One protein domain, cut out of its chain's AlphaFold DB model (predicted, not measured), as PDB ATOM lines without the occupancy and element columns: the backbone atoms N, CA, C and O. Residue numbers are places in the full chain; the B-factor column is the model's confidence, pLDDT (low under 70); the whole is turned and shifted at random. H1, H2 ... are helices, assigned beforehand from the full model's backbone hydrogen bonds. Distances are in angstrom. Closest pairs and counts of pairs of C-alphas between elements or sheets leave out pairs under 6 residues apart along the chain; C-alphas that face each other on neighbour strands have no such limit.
ATOM      1  N   ASN A  92     -37.512  -3.948  13.529       95.38
ATOM      2  CA  ASN A  92     -37.894  -3.957  14.944       95.38
ATOM      3  C   ASN A  92     -39.182  -3.163  15.221       95.38
ATOM      4  O   ASN A  92     -40.019  -3.615  15.994       95.38
ATOM      5  N   ALA A  93     -39.379  -2.024  14.552       96.12
ATOM      6  CA  ALA A  93     -40.578  -1.214  14.731       96.12
ATOM      7  C   ALA A  93     -41.842  -1.919  14.215       96.12
ATOM      8  O   ALA A  93     -42.911  -1.762  14.796       96.12
ATOM      9  N   ILE A  94     -41.717  -2.711  13.146       96.19
ATOM     10  CA  ILE A  94     -42.822  -3.515  12.612       96.19
ATOM     11  C   ILE A  94     -43.110  -4.686  13.557       96.19
ATOM     12  O   ILE A  94     -44.261  -4.919  13.913       96.19
ATOM     13  N   THR A  95     -42.062  -5.385  14.007       96.19
ATOM     14  CA  THR A  95     -42.171  -6.528  14.926       96.19
ATOM     15  C   THR A  95     -42.875  -6.150  16.231       96.19
ATOM     16  O   THR A  95     -43.770  -6.873  16.663       96.19
ATOM     17  N   ALA A  96     -42.547  -4.992  16.814       95.94
ATOM     18  CA  ALA A  96     -43.172  -4.495  18.043       95.94
ATOM     19  C   ALA A  96     -44.692  -4.257  17.922       95.94
ATOM     20  O   ALA A  96     -45.390  -4.186  18.929       95.94
ATOM     21  N   LEU A  97     -45.224  -4.153  16.699       95.69
ATOM     22  CA  LEU A  97     -46.641  -3.898  16.425       95.69
ATOM     23  C   LEU A  97     -47.404  -5.136  15.923       95.69
ATOM     24  O   LEU A  97     -48.612  -5.060  15.690       95.69
ATOM     25  N   LEU A  98     -46.751  -6.296  15.796       94.44
ATOM     26  CA  LEU A  98     -47.430  -7.548  15.437       94.44
ATOM     27  C   LEU A  98     -48.501  -7.986  16.453       94.44
ATOM     28  O   LEU A  98     -49.558  -8.440  16.007       94.44
ATOM     29  N   PRO A  99     -48.329  -7.817  17.782       94.81
ATOM     30  CA  PRO A  99     -49.410  -8.128  18.717       94.81
ATOM     31  C   PRO A  99     -50.649  -7.252  18.477       94.81
ATOM     32  O   PRO A  99     -51.777  -7.738  18.544       94.81
ATOM     33  N   LEU A 100     -50.454  -5.979  18.105       94.38
ATOM     34  CA  LEU A 100     -51.554  -5.079  17.754       94.38
ATOM     35  C   LEU A 100     -52.266  -5.527  16.471       94.38
ATOM     36  O   LEU A 100     -53.491  -5.467  16.405       94.38
ATOM     37  N   LYS A 101     -51.531  -6.050  15.478       94.38
ATOM     38  CA  LYS A 101     -52.131  -6.644  14.267       94.38
ATOM     39  C   LYS A 101     -53.126  -7.748  14.630       94.38
ATOM     40  O   LYS A 101     -54.232  -7.767  14.088       94.38
ATOM     41  N   ALA A 102     -52.751  -8.626  15.563       91.38
ATOM     42  CA  ALA A 102     -53.617  -9.699  16.046       91.38
ATOM     43  C   ALA A 102     -54.841  -9.157  16.806       91.38
ATOM     44  O   ALA A 102     -55.963  -9.595  16.551       91.38
ATOM     45  N   GLN A 103     -54.658  -8.157  17.678       91.75
ATOM     46  CA  GLN A 103     -55.764  -7.506  18.401       91.75
ATOM     47  C   GLN A 103     -56.770  -6.838  17.452       91.75
ATOM     48  O   GLN A 103     -57.981  -6.954  17.646       91.75
ATOM     49  N   CYS A 104     -56.283  -6.183  16.395       90.31
ATOM     50  CA  CYS A 104     -57.110  -5.546  15.371       90.31
ATOM     51  C   CYS A 104     -57.695  -6.528  14.342       90.31
ATOM     52  O   CYS A 104     -58.449  -6.090  13.475       90.31
ATOM     53  N   LYS A 105     -57.361  -7.827  14.416       92.25
ATOM     54  CA  LYS A 105     -57.810  -8.876  13.479       92.25
ATOM     55  C   LYS A 105     -57.558  -8.517  12.011       92.25
ATOM     56  O   LYS A 105     -58.403  -8.732  11.145       92.25
ATOM     57  N   ILE A 106     -56.401  -7.917  11.734       90.44
ATOM     58  CA  ILE A 106     -56.004  -7.589  10.365       90.44
ATOM     59  C   ILE A 106     -55.413  -8.847   9.733       90.44
ATOM     60  O   ILE A 106     -54.299  -9.253  10.065       90.44
ATOM     61  N   GLU A 107     -56.150  -9.436   8.801       89.31
ATOM     62  CA  GLU A 107     -55.713 -10.582   8.010       89.31
ATOM     63  C   GLU A 107     -55.313 -10.106   6.609       89.31
ATOM     64  O   GLU A 107     -56.142  -9.629   5.836       89.31
ATOM     65  N   ASP A 108     -54.020 -10.200   6.296       90.81
ATOM     66  CA  ASP A 108     -53.471  -9.860   4.983       90.81
ATOM     67  C   ASP A 108     -52.285 -10.785   4.694       90.81
ATOM     68  O   ASP A 108     -51.145 -10.525   5.092       90.81
ATOM     69  N   SER A 109     -52.579 -11.887   4.001       92.94
ATOM     70  CA  SER A 109     -51.603 -12.922   3.655       92.94
ATOM     71  C   SER A 109     -50.456 -12.388   2.797       92.94
ATOM     72  O   SER A 109     -49.322 -12.860   2.912       92.94
ATOM     73  N   LYS A 110     -50.721 -11.375   1.964       94.44
ATOM     74  CA  LYS A 110     -49.717 -10.750   1.101       94.44
ATOM     75  C   LYS A 110     -48.765  -9.891   1.924       94.44
ATOM     76  O   LYS A 110     -47.552  -9.954   1.728       94.44
ATOM     77  N   CYS A 111     -49.300  -9.145   2.885       94.06
ATOM     78  CA  CYS A 111     -48.494  -8.386   3.827       94.06
ATOM     79  C   CYS A 111     -47.674  -9.296   4.760       94.06
ATOM     80  O   CYS A 111     -46.528  -8.979   5.080       94.06
ATOM     81  N   ASP A 112     -48.216 -10.450   5.161       95.50
ATOM     82  CA  ASP A 112     -47.472 -11.464   5.921       95.50
ATOM     83  C   ASP A 112     -46.317 -12.062   5.114       95.50
ATOM     84  O   ASP A 112     -45.206 -12.222   5.630       95.50
ATOM     85  N   ALA A 113     -46.545 -12.354   3.834       97.06
ATOM     86  CA  ALA A 113     -45.499 -12.810   2.925       97.06
ATOM     87  C   ALA A 113     -44.407 -11.742   2.727       97.06
ATOM     88  O   ALA A 113     -43.217 -12.065   2.799       97.06
ATOM     89  N   PHE A 114     -44.786 -10.466   2.588       97.69
ATOM     90  CA  PHE A 114     -43.839  -9.349   2.556       97.69
ATOM     91  C   PHE A 114     -43.003  -9.270   3.839       97.69
ATOM     92  O   PHE A 114     -41.777  -9.179   3.762       97.69
ATOM     93  N   TYR A 115     -43.631  -9.340   5.018       96.81
ATOM     94  CA  TYR A 115     -42.913  -9.297   6.294       96.81
ATOM     95  C   TYR A 115     -41.904 -10.446   6.410       96.81
ATOM     96  O   TYR A 115     -40.758 -10.215   6.796       96.81
ATOM     97  N   LYS A 116     -42.279 -11.667   6.004       96.88
ATOM     98  CA  LYS A 116     -41.359 -12.816   5.950       96.88
ATOM     99  C   LYS A 116     -40.174 -12.557   5.019       96.88
ATOM    100  O   LYS A 116     -39.036 -12.810   5.411       96.88
ATOM    101  N   ALA A 117     -40.413 -12.010   3.826       96.81
ATOM    102  CA  ALA A 117     -39.348 -11.652   2.890       96.81
ATOM    103  C   ALA A 117     -38.420 -10.565   3.455       96.81
ATOM    104  O   ALA A 117     -37.198 -10.676   3.353       96.81
ATOM    105  N   TYR A 118     -38.983  -9.545   4.108       97.00
ATOM    106  CA  TYR A 118     -38.216  -8.456   4.710       97.00
ATOM    107  C   TYR A 118     -37.403  -8.909   5.930       97.00
ATOM    108  O   TYR A 118     -36.231  -8.544   6.060       97.00
ATOM    109  N   LYS A 119     -37.975  -9.780   6.771       96.25
ATOM    110  CA  LYS A 119     -37.269 -10.460   7.865       96.25
ATOM    111  C   LYS A 119     -36.145 -11.351   7.334       96.25
ATOM    112  O   LYS A 119     -35.034 -11.266   7.837       96.25
ATOM    113  N   GLY A 120     -36.390 -12.130   6.279       95.00
ATOM    114  CA  GLY A 120     -35.368 -12.953   5.616       95.00
ATOM    115  C   GLY A 120     -34.264 -12.148   4.916       95.00
ATOM    116  O   GLY A 120     -33.192 -12.679   4.635       95.00
ATOM    117  N   ALA A 121     -34.502 -10.862   4.651       93.69
ATOM    118  CA  ALA A 121     -33.497  -9.898   4.213       93.69
ATOM    119  C   ALA A 121     -32.819  -9.163   5.387       93.69
ATOM    120  O   ALA A 121     -32.085  -8.207   5.152       93.69
ATOM    121  N   ASN A 122     -33.058  -9.569   6.639       93.19
ATOM    122  CA  ASN A 122     -32.548  -8.934   7.860       93.19
ATOM    123  C   ASN A 122     -32.866  -7.433   7.968       93.19
ATOM    124  O   ASN A 122     -32.096  -6.669   8.543       93.19
ATOM    125  N   GLY A 123     -33.987  -6.980   7.402       93.44
ATOM    126  CA  GLY A 123     -34.331  -5.556   7.383       93.44
ATOM    127  C   GLY A 123     -33.573  -4.724   6.332       93.44
ATOM    128  O   GLY A 123     -33.837  -3.524   6.201       93.44
ATOM    129  N   GLU A 124     -32.695  -5.335   5.529       94.81
ATOM    130  CA  GLU A 124     -31.974  -4.671   4.439       94.81
ATOM    131  C   GLU A 124     -32.878  -4.511   3.212       94.81
ATOM    132  O   GLU A 124     -32.913  -5.344   2.304       94.81
ATOM    133  N   TYR A 125     -33.629  -3.409   3.174       93.50
ATOM    134  CA  TYR A 125     -34.660  -3.172   2.156       93.50
ATOM    135  C   TYR A 125     -34.120  -3.170   0.720       93.50
ATOM    136  O   TYR A 125     -34.843  -3.506  -0.213       93.50
ATOM    137  N   LYS A 126     -32.842  -2.826   0.515       94.75
ATOM    138  CA  LYS A 126     -32.234  -2.836  -0.822       94.75
ATOM    139  C   LYS A 126     -32.184  -4.243  -1.419       94.75
ATOM    140  O   LYS A 126     -32.303  -4.378  -2.633       94.75
ATOM    141  N   ASN A 127     -32.085  -5.274  -0.582       94.81
ATOM    142  CA  ASN A 127     -32.094  -6.664  -1.035       94.81
ATOM    143  C   ASN A 127     -33.469  -7.058  -1.590       94.81
ATOM    144  O   ASN A 127     -33.549  -7.919  -2.457       94.81
ATOM    145  N   LEU A 128     -34.555  -6.388  -1.178       95.25
ATOM    146  CA  LEU A 128     -35.898  -6.647  -1.710       95.25
ATOM    147  C   LEU A 128     -36.027  -6.345  -3.207       95.25
ATOM    148  O   LEU A 128     -36.963  -6.830  -3.832       95.25
ATOM    149  N   ARG A 129     -35.072  -5.612  -3.795       94.88
ATOM    150  CA  ARG A 129     -34.999  -5.350  -5.242       94.88
ATOM    151  C   ARG A 129     -34.731  -6.600  -6.075       94.88
ATOM    152  O   ARG A 129     -34.912  -6.548  -7.288       94.88
ATOM    153  N   THR A 130     -34.275  -7.683  -5.445       92.81
ATOM    154  CA  THR A 130     -33.938  -8.958  -6.096       92.81
ATOM    155  C   THR A 130     -34.667 -10.156  -5.484       92.81
ATOM    156  O   THR A 130     -34.560 -11.263  -6.005       92.81
ATOM    157  N   VAL A 131     -35.447  -9.959  -4.414       94.00
ATOM    158  CA  VAL A 131     -36.293 -11.017  -3.847       94.00
ATOM    159  C   VAL A 131     -37.630 -11.036  -4.584       94.00
ATOM    160  O   VAL A 131     -38.407 -10.084  -4.478       94.00
ATOM    161  N   SER A 132     -37.892 -12.122  -5.315       92.44
ATOM    162  CA  SER A 132     -39.169 -12.326  -6.003       92.44
ATOM    163  C   SER A 132     -40.332 -12.490  -5.020       92.44
ATOM    164  O   SER A 132     -40.156 -13.051  -3.934       92.44
ATOM    165  N   SER A 133     -41.522 -12.023  -5.407       93.88
ATOM    166  CA  SER A 133     -42.767 -12.272  -4.665       93.88
ATOM    167  C   SER A 133     -43.513 -13.539  -5.101       93.88
ATOM    168  O   SER A 133     -44.451 -13.951  -4.422       93.88
ATOM    169  N   GLY A 134     -43.054 -14.196  -6.168       92.12
ATOM    170  CA  GLY A 134     -43.633 -15.414  -6.736       92.12
ATOM    171  C   GLY A 134     -42.905 -15.846  -8.013       92.12
ATOM    172  O   GLY A 134     -41.897 -15.250  -8.392       92.12
ATOM    173  N   GLU A 135     -43.384 -16.893  -8.673       88.88
ATOM    174  CA  GLU A 135     -42.922 -17.246 -10.021       88.88
ATOM    175  C   GLU A 135     -43.487 -16.227 -11.022       88.88
ATOM    176  O   GLU A 135     -44.673 -15.923 -10.963       88.88
ATOM    177  N   ASP A 136     -42.632 -15.639 -11.866       88.44
ATOM    178  CA  ASP A 136     -42.976 -14.567 -12.824       88.44
ATOM    179  C   ASP A 136     -43.628 -13.297 -12.233       88.44
ATOM    180  O   ASP A 136     -44.099 -12.419 -12.959       88.44
ATOM    181  N   GLU A 137     -43.597 -13.149 -10.910       93.19
ATOM    182  CA  GLU A 137     -44.130 -11.986 -10.205       93.19
ATOM    183  C   GLU A 137     -43.052 -10.909  -9.968       93.19
ATOM    184  O   GLU A 137     -41.855 -11.210  -9.877       93.19
ATOM    185  N   PRO A 138     -43.438  -9.627  -9.805       94.50
ATOM    186  CA  PRO A 138     -42.503  -8.564  -9.462       94.50
ATOM    187  C   PRO A 138     -41.764  -8.812  -8.141       94.50
ATOM    188  O   PRO A 138     -42.202  -9.559  -7.262       94.50
ATOM    189  N   THR A 139     -40.650  -8.112  -7.946       96.44
ATOM    190  CA  THR A 139     -39.903  -8.148  -6.685       96.44
ATOM    191  C   THR A 139     -40.652  -7.436  -5.557       96.44
ATOM    192  O   THR A 139     -41.505  -6.572  -5.792       96.44
ATOM    193  N   TRP A 140     -40.342  -7.788  -4.308       96.81
ATOM    194  CA  TRP A 140     -41.079  -7.283  -3.142       96.81
ATOM    195  C   TRP A 140     -41.043  -5.760  -2.980       96.81
ATOM    196  O   TRP A 140     -42.002  -5.199  -2.451       96.81
ATOM    197  N   ASP A 141     -39.995  -5.076  -3.449       96.00
ATOM    198  CA  ASP A 141     -39.945  -3.607  -3.458       96.00
ATOM    199  C   ASP A 141     -41.041  -2.992  -4.349       96.00
ATOM    200  O   ASP A 141     -41.714  -2.044  -3.940       96.00
ATOM    201  N   ILE A 142     -41.283  -3.571  -5.531       96.81
ATOM    202  CA  ILE A 142     -42.344  -3.145  -6.457       96.81
ATOM    203  C   ILE A 142     -43.719  -3.464  -5.872       96.81
ATOM    204  O   ILE A 142     -44.615  -2.612  -5.874       96.81
ATOM    205  N   VAL A 143     -43.894  -4.681  -5.346       97.62
ATOM    206  CA  VAL A 143     -45.164  -5.111  -4.745       97.62
ATOM    207  C   VAL A 143     -45.551  -4.192  -3.592       97.62
ATOM    208  O   VAL A 143     -46.657  -3.651  -3.585       97.62
ATOM    209  N   ARG A 144     -44.620  -3.932  -2.668       97.50
ATOM    210  CA  ARG A 144     -44.818  -3.004  -1.551       97.50
ATOM    211  C   ARG A 144     -45.253  -1.627  -2.037       97.50
ATOM    212  O   ARG A 144     -46.231  -1.076  -1.538       97.50
ATOM    213  N   ASN A 145     -44.540  -1.049  -3.002       96.81
ATOM    214  CA  ASN A 145     -44.850   0.294  -3.490       96.81
ATOM    215  C   ASN A 145     -46.198   0.353  -4.219       96.81
ATOM    216  O   ASN A 145     -46.903   1.364  -4.137       96.81
ATOM    217  N   THR A 146     -46.595  -0.731  -4.878       96.62
ATOM    218  CA  THR A 146     -47.912  -0.848  -5.507       96.62
ATOM    219  C   THR A 146     -49.022  -0.869  -4.458       96.62
ATOM    220  O   THR A 146     -49.973  -0.095  -4.571       96.62
ATOM    221  N   GLU A 147     -48.894  -1.682  -3.405       96.94
ATOM    222  CA  GLU A 147     -49.908  -1.759  -2.344       96.94
ATOM    223  C   GLU A 147     -49.971  -0.476  -1.506       96.94
ATOM    224  O   GLU A 147     -51.056   0.060  -1.276       96.94
ATOM    225  N   LEU A 148     -48.823   0.110  -1.149       97.38
ATOM    226  CA  LEU A 148     -48.785   1.396  -0.445       97.38
ATOM    227  C   LEU A 148     -49.458   2.516  -1.239       97.38
ATOM    228  O   LEU A 148     -50.087   3.384  -0.643       97.38
ATOM    229  N   LYS A 149     -49.359   2.509  -2.575       95.88
ATOM    230  CA  LYS A 149     -50.034   3.513  -3.412       95.88
ATOM    231  C   LYS A 149     -51.557   3.415  -3.286       95.88
ATOM    232  O   LYS A 149     -52.213   4.451  -3.227       95.88
ATOM    233  N   LYS A 150     -52.108   2.199  -3.217       96.12
ATOM    234  CA  LYS A 150     -53.549   1.972  -3.016       96.12
ATOM    235  C   LYS A 150     -53.982   2.414  -1.619       96.12
ATOM    236  O   LYS A 150     -54.894   3.224  -1.500       96.12
ATOM    237  N   LEU A 151     -53.270   1.957  -0.585       96.31
ATOM    238  CA  LEU A 151     -53.580   2.290   0.809       96.31
ATOM    239  C   LEU A 151     -53.513   3.797   1.075       96.31
ATOM    240  O   LEU A 151     -54.385   4.343   1.741       96.31
ATOM    241  N   LEU A 152     -52.505   4.485   0.531       95.75
ATOM    242  CA  LEU A 152     -52.377   5.932   0.701       95.75
ATOM    243  C   LEU A 152     -53.496   6.704   0.012       95.75
ATOM    244  O   LEU A 152     -53.943   7.705   0.559       95.75
ATOM    245  N   LYS A 153     -53.977   6.229  -1.140       96.06
ATOM    246  CA  LYS A 153     -55.142   6.822  -1.798       96.06
ATOM    247  C   LYS A 153     -56.387   6.705  -0.915       96.06
ATOM    248  O   LYS A 153     -57.080   7.691  -0.708       96.06
ATOM    249  N   GLU A 154     -56.631   5.529  -0.337       95.12
ATOM    250  CA  GLU A 154     -57.759   5.338   0.583       95.12
ATOM    251  C   GLU A 154     -57.658   6.209   1.841       95.12
ATOM    252  O   GLU A 154     -58.669   6.713   2.328       95.12
ATOM    253  N   ILE A 155     -56.451   6.378   2.385       94.88
ATOM    254  CA  ILE A 155     -56.209   7.211   3.569       94.88
ATOM    255  C   ILE A 155     -56.393   8.694   3.242       94.88
ATOM    256  O   ILE A 155     -56.972   9.410   4.052       94.88
ATOM    257  N   ASP A 156     -55.960   9.154   2.069       94.19
ATOM    258  CA  ASP A 156     -56.167  10.540   1.630       94.19
ATOM    259  C   ASP A 156     -57.660  10.863   1.424       94.19
ATOM    260  O   ASP A 156     -58.127  11.947   1.777       94.19
ATOM    261  N   GLU A 157     -58.433   9.887   0.936       95.25
ATOM    262  CA  GLU A 157     -59.886  10.001   0.765       95.25
ATOM    263  C   GLU A 157     -60.638   9.987   2.107       95.25
ATOM    264  O   GLU A 157     -61.500  10.832   2.346       95.25
ATOM    265  N   LYS A 158     -60.323   9.033   2.993       94.62
ATOM    266  CA  LYS A 158     -61.052   8.827   4.261       94.62
ATOM    267  C   LYS A 158     -60.573   9.735   5.392       94.62
ATOM    268  O   LYS A 158     -61.323   9.948   6.339       94.62
ATOM    269  N   LYS A 159     -59.333  10.226   5.313       94.06
ATOM    270  CA  LYS A 159     -58.639  11.021   6.344       94.06
ATOM    271  C   LYS A 159     -58.836  10.473   7.768       94.06
ATOM    272  O   LYS A 159     -59.276  11.220   8.641       94.06
ATOM    273  N   PRO A 160     -58.559   9.176   8.009       94.50
ATOM    274  CA  PRO A 160     -58.727   8.586   9.328       94.50
ATOM    275  C   PRO A 160     -57.701   9.146  10.316       94.50
ATOM    276  O   PRO A 160     -56.595   9.542   9.934       94.50
ATOM    277  N   ASP A 161     -58.033   9.099  11.604       95.12
ATOM    278  CA  ASP A 161     -57.044   9.321  12.652       95.12
ATOM    279  C   ASP A 161     -55.981   8.219  12.604       95.12
ATOM    280  O   ASP A 161     -56.287   7.029  12.534       95.12
ATOM    281  N   MET A 162     -54.708   8.613  12.652       95.81
ATOM    282  CA  MET A 162     -53.574   7.684  12.536       95.81
ATOM    283  C   MET A 162     -53.097   7.148  13.894       95.81
ATOM    284  O   MET A 162     -52.261   6.243  13.955       95.81
ATOM    285  N   TRP A 163     -53.603   7.715  14.991       96.25
ATOM    286  CA  TRP A 163     -53.165   7.424  16.352       96.25
ATOM    287  C   TRP A 163     -54.347   7.365  17.313       96.25
ATOM    288  O   TRP A 163     -55.236   8.210  17.258       96.25
ATOM    289  N   LYS A 164     -54.311   6.403  18.233       93.88
ATOM    290  CA  LYS A 164     -55.244   6.268  19.348       93.88
ATOM    291  C   LYS A 164     -54.493   5.725  20.564       93.88
ATOM    292  O   LYS A 164     -53.850   4.688  20.462       93.88
ATOM    293  N   ASP A 165     -54.551   6.431  21.693       90.06
ATOM    294  CA  ASP A 165     -53.936   6.013  22.967       90.06
ATOM    295  C   ASP A 165     -52.436   5.637  22.844       90.06
ATOM    296  O   ASP A 165     -51.967   4.618  23.354       90.06
ATOM    297  N   ASP A 166     -51.673   6.472  22.128       91.00
ATOM    298  CA  ASP A 166     -50.259   6.287  21.734       91.00
ATOM    299  C   ASP A 166     -49.956   5.072  20.846       91.00
ATOM    300  O   ASP A 166     -48.793   4.803  20.549       91.00
ATOM    301  N   LEU A 167     -50.980   4.361  20.381       95.06
ATOM    302  CA  LEU A 167     -50.855   3.260  19.437       95.06
ATOM    303  C   LEU A 167     -51.319   3.695  18.039       95.06
ATOM    304  O   LEU A 167     -52.179   4.572  17.907       95.06
ATOM    305  N   PRO A 168     -50.761   3.112  16.966       96.88
ATOM    306  CA  PRO A 168     -51.315   3.275  15.629       96.88
ATOM    307  C   PRO A 168     -52.755   2.748  15.564       96.88
ATOM    308  O   PRO A 168     -53.070   1.711  16.144       96.88
ATOM    309  N   THR A 169     -53.627   3.432  14.826       96.31
ATOM    310  CA  THR A 169     -54.954   2.893  14.482       96.31
ATOM    311  C   THR A 169     -54.841   1.735  13.489       96.31
ATOM    312  O   THR A 169     -53.772   1.482  12.933       96.31
ATOM    313  N   ALA A 170     -55.944   1.026  13.229       95.12
ATOM    314  CA  ALA A 170     -55.951  -0.084  12.276       95.12
ATOM    315  C   ALA A 170     -55.567   0.373  10.854       95.12
ATOM    316  O   ALA A 170     -54.856  -0.333  10.138       95.12
ATOM    317  N   GLU A 171     -55.989   1.571  10.454       95.44
ATOM    318  CA  GLU A 171     -55.670   2.196   9.170       95.44
ATOM    319  C   GLU A 171     -54.179   2.518   9.062       95.44
ATOM    320  O   GLU A 171     -53.545   2.194   8.057       95.44
ATOM    321  N   HIS A 172     -53.593   3.090  10.116       97.12
ATOM    322  CA  HIS A 172     -52.157   3.351  10.157       97.12
ATOM    323  C   HIS A 172     -51.349   2.053  10.197       97.12
ATOM    324  O   HIS A 172     -50.331   1.927   9.511       97.12
ATOM    325  N   LEU A 173     -51.824   1.054  10.941       96.81
ATOM    326  CA  LEU A 173     -51.173  -0.243  11.053       96.81
ATOM    327  C   LEU A 173     -51.057  -0.938   9.692       96.81
ATOM    328  O   LEU A 173     -50.005  -1.500   9.403       96.81
ATOM    329  N   LYS A 174     -52.056  -0.816   8.807       96.31
ATOM    330  CA  LYS A 174     -51.961  -1.327   7.425       96.31
ATOM    331  C   LYS A 174     -50.763  -0.753   6.662       96.31
ATOM    332  O   LYS A 174     -50.098  -1.498   5.952       96.31
ATOM    333  N   LEU A 175     -50.441   0.534   6.824       97.81
ATOM    334  CA  LEU A 175     -49.231   1.115   6.221       97.81
ATOM    335  C   LEU A 175     -47.954   0.569   6.870       97.81
ATOM    336  O   LEU A 175     -46.995   0.225   6.174       97.81
ATOM    337  N   ILE A 176     -47.949   0.479   8.203       97.81
ATOM    338  CA  ILE A 176     -46.776   0.070   8.985       97.81
ATOM    339  C   ILE A 176     -46.378  -1.369   8.678       97.81
ATOM    340  O   ILE A 176     -45.185  -1.658   8.574       97.81
ATOM    341  N   LEU A 177     -47.351  -2.259   8.482       97.12
ATOM    342  CA  LEU A 177     -47.096  -3.653   8.121       97.12
ATOM    343  C   LEU A 177     -46.424  -3.779   6.738       97.12
ATOM    344  O   LEU A 177     -45.599  -4.667   6.535       97.12
ATOM    345  N   TRP A 178     -46.652  -2.815   5.840       98.00
ATOM    346  CA  TRP A 178     -45.894  -2.626   4.594       98.00
ATOM    347  C   TRP A 178     -44.586  -1.832   4.786       98.00
ATOM    348  O   TRP A 178     -44.035  -1.257   3.845       98.00
ATOM    349  N   ALA A 179     -44.055  -1.794   6.009       98.00
ATOM    350  CA  ALA A 179     -42.842  -1.081   6.394       98.00
ATOM    351  C   ALA A 179     -42.875   0.420   6.061       98.00
ATOM    352  O   ALA A 179     -41.854   0.976   5.652       98.00
ATOM    353  N   TYR A 180     -44.019   1.094   6.182       98.12
ATOM    354  CA  TYR A 180     -44.128   2.528   5.907       98.12
ATOM    355  C   TYR A 180     -44.995   3.259   6.930       98.12
ATOM    356  O   TYR A 180     -45.988   2.746   7.424       98.12
ATOM    357  N   SER A 181     -44.637   4.505   7.218       97.25
ATOM    358  CA  SER A 181     -45.492   5.425   7.959       97.25
ATOM    359  C   SER A 181     -45.162   6.860   7.545       97.25
ATOM    360  O   SER A 181     -43.973   7.179   7.420       97.25
ATOM    361  N   PRO A 182     -46.167   7.742   7.374       95.25
ATOM    362  CA  PRO A 182     -45.919   9.178   7.245       95.25
ATOM    363  C   PRO A 182     -45.241   9.753   8.504       95.25
ATOM    364  O   PRO A 182     -44.441  10.680   8.406       95.25
ATOM    365  N   ASP A 183     -45.454   9.124   9.664       95.31
ATOM    366  CA  ASP A 183     -44.886   9.490  10.962       95.31
ATOM    367  C   ASP A 183     -43.718   8.574  11.365       95.31
ATOM    368  O   ASP A 183     -43.561   8.206  12.536       95.31
ATOM    369  N   ALA A 184     -42.865   8.189  10.410       95.94
ATOM    370  CA  ALA A 184     -41.795   7.212  10.634       95.94
ATOM    371  C   ALA A 184     -40.905   7.528  11.852       95.94
ATOM    372  O   ALA A 184     -40.482   6.625  12.572       95.94
ATOM    373  N   SER A 185     -40.634   8.809  12.113       95.88
ATOM    374  CA  SER A 185     -39.863   9.246  13.283       95.88
ATOM    375  C   SER A 185     -40.574   8.972  14.609       95.88
ATOM    376  O   SER A 185     -39.907   8.630  15.584       95.88
ATOM    377  N   LYS A 186     -41.905   9.108  14.663       96.25
ATOM    378  CA  LYS A 186     -42.702   8.808  15.861       96.25
ATOM    379  C   LYS A 186     -42.742   7.302  16.096       96.25
ATOM    380  O   LYS A 186     -42.410   6.863  17.188       96.25
ATOM    381  N   ILE A 187     -42.989   6.516  15.045       97.12
ATOM    382  CA  ILE A 187     -42.961   5.046  15.106       97.12
ATOM    383  C   ILE A 187     -41.632   4.528  15.668       97.12
ATOM    384  O   ILE A 187     -41.628   3.722  16.592       97.12
ATOM    385  N   LYS A 188     -40.497   5.038  15.174       95.62
ATOM    386  CA  LYS A 188     -39.161   4.636  15.653       95.62
ATOM    387  C   LYS A 188     -38.913   4.973  17.126       95.62
ATOM    388  O   LYS A 188     -38.194   4.242  17.793       95.62
ATOM    389  N   LYS A 189     -39.468   6.081  17.625       96.44
ATOM    390  CA  LYS A 189     -39.304   6.512  19.024       96.44
ATOM    391  C   LYS A 189     -40.234   5.767  19.980       96.44
ATOM    392  O   LYS A 189     -39.876   5.577  21.134       96.44
ATOM    393  N   SER A 190     -41.397   5.336  19.499       95.12
ATOM    394  CA  SER A 190     -42.432   4.682  20.303       95.12
ATOM    395  C   SER A 190     -42.269   3.163  20.429       95.12
ATOM    396  O   SER A 190     -43.104   2.537  21.068       95.12
ATOM    397  N   VAL A 191     -41.205   2.561  19.875       94.88
ATOM    398  CA  VAL A 191     -40.983   1.098  19.915       94.88
ATOM    399  C   VAL A 191     -41.049   0.541  21.341       94.88
ATOM    400  O   VAL A 191     -41.796  -0.401  21.579       94.88
ATOM    401  N   ALA A 192     -40.363   1.170  22.300       94.44
ATOM    402  CA  ALA A 192     -40.398   0.742  23.701       94.44
ATOM    403  C   ALA A 192     -41.810   0.843  24.311       94.44
ATOM    404  O   ALA A 192     -42.243  -0.043  25.039       94.44
ATOM    405  N   THR A 193     -42.563   1.893  23.962       93.75
ATOM    406  CA  THR A 193     -43.959   2.061  24.393       93.75
ATOM    407  C   THR A 193     -44.865   0.977  23.810       93.75
ATOM    408  O   THR A 193     -45.787   0.523  24.482       93.75
ATOM    409  N   PHE A 194     -44.620   0.546  22.570       94.06
ATOM    410  CA  PHE A 194     -45.368  -0.550  21.956       94.06
ATOM    411  C   PHE A 194     -45.106  -1.861  22.692       94.06
ATOM    412  O   PHE A 194     -46.056  -2.544  23.057       94.06
ATOM    413  N   GLU A 195     -43.841  -2.171  22.973       92.88
ATOM    414  CA  GLU A 195     -43.450  -3.375  23.714       92.88
ATOM    415  C   GLU A 195     -44.019  -3.388  25.142       92.88
ATOM    416  O   GLU A 195     -44.468  -4.432  25.606       92.88
ATOM    417  N   GLU A 196     -44.076  -2.237  25.819       92.44
ATOM    418  CA  GLU A 196     -44.687  -2.102  27.149       92.44
ATOM    419  C   GLU A 196     -46.210  -2.305  27.115       92.44
ATOM    420  O   GLU A 196     -46.753  -3.068  27.913       92.44
ATOM    421  N   LYS A 197     -46.916  -1.642  26.186       91.06
ATOM    422  CA  LYS A 197     -48.390  -1.679  26.122       91.06
ATOM    423  C   LYS A 197     -48.943  -2.978  25.536       91.06
ATOM    424  O   LYS A 197     -50.060  -3.368  25.870       91.06
ATOM    425  N   LEU A 198     -48.208  -3.616  24.627       89.75
ATOM    426  CA  LEU A 198     -48.668  -4.785  23.871       89.75
ATOM    427  C   LEU A 198     -48.020  -6.098  24.330       89.75
ATOM    428  O   LEU A 198     -48.499  -7.169  23.952       89.75
ATOM    429  N   GLY A 199     -46.958  -6.012  25.135       78.44
ATOM    430  CA  GLY A 199     -46.061  -7.116  25.456       78.44
ATOM    431  C   GLY A 199     -44.969  -7.290  24.397       78.44
ATOM    432  O   GLY A 199     -45.192  -7.091  23.200       78.44
TER     433      GLY A 199
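Overview. This is residues 92 to 199 of the 234 residues of an uncharacterized protein of Tribolium castaneum (UniProt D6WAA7). One long helix, H5, runs along one side of a cluster of seven shorter helices, and H6 folds back along it near the middle of the domain. H3 and H4 meet the first part of H5, while H1, H2, H7 and H8 lie on the other side of H6 from H5, with H8 farthest out. The printed part has 108 residues with eight named helices, H1 to H8 in order along the chain, and no named strand; its class is all helix. The whole is compact, with a radius of gyration of the C-alphas of 13.9 A, and spans 42 by 32 by 25 A.

Along the chain. H1 is residues 92 to 95, with C-alpha 92 at (-37.894, -3.957, 14.944). H2 is residues 98 to 103, and H3, residues 109 to 120, is 16.4 A from first to last C-alpha. H4 is residues 125 to 129. H5, residues 140 to 158, is the longest helix, 26.7 A from C-alpha 140 at (-41.079, -7.283, -3.142) to C-alpha 158. H6 is residues 170 to 177, 10.4 A long, and H7 is residues 184 to 189. H8, residues 191 to 198, is 10.5 A long and ends with C-alpha 198 at (-48.668, -4.785, 23.871).

Arrangement. H5 is the hub, touching three helices. H5 and H6 form a helical hairpin: they touch through residues 148 to 155 of H5, at a shallow tilt of 18 degrees, opposite ways, with the closest C-alphas, those of Leu 148 and Leu 175, 6.7 A apart. Residues 140 to 142 of H5 touch H4, where the closest C-alphas, of Asp 141 and Leu 128, are 5.4 A apart. H3 and H5 only just touch, with 3 pairs of C-alphas within 8 A; the closest are those of Phe 114 and Trp 140, 6.7 A apart. H3 and H4 also only just touch, with 3 such pairs, Tyr 118 and Tyr 125 closest at 6.9 A between C-alphas. H1 is close to H6, H7 and H8 but not clearly touching; its closest C-alpha pair with H8 is Ala 93 and Val 191, 5.7 A. H2 is close but not clearly touching to H6 and H8, its Pro 99 C-alpha 6.2 A from that of Leu 198, the closest pair with H8. H5 and H8 are apart. Each O i to N i+4 pair is within hydrogen-bond range in H2, H3, H5, H7 and H8; H6 has 3 of 4, H4 has 0 of 1 but 2 of 2 O i to N i+3 pairs, and H1 is too short for an i+4 pair.

Size, cuts and confidence. The two C-alphas farthest apart, of Asp 136 and Asp 165, are 42.7 A apart. The printed part has no cut. The link from H5 to H6, 11 residues, is long; in it residues 163 to 164 pair antiparallel with residues 167 to 168. The mean pLDDT of the printed part is 94.7, and no printed residue is under 70.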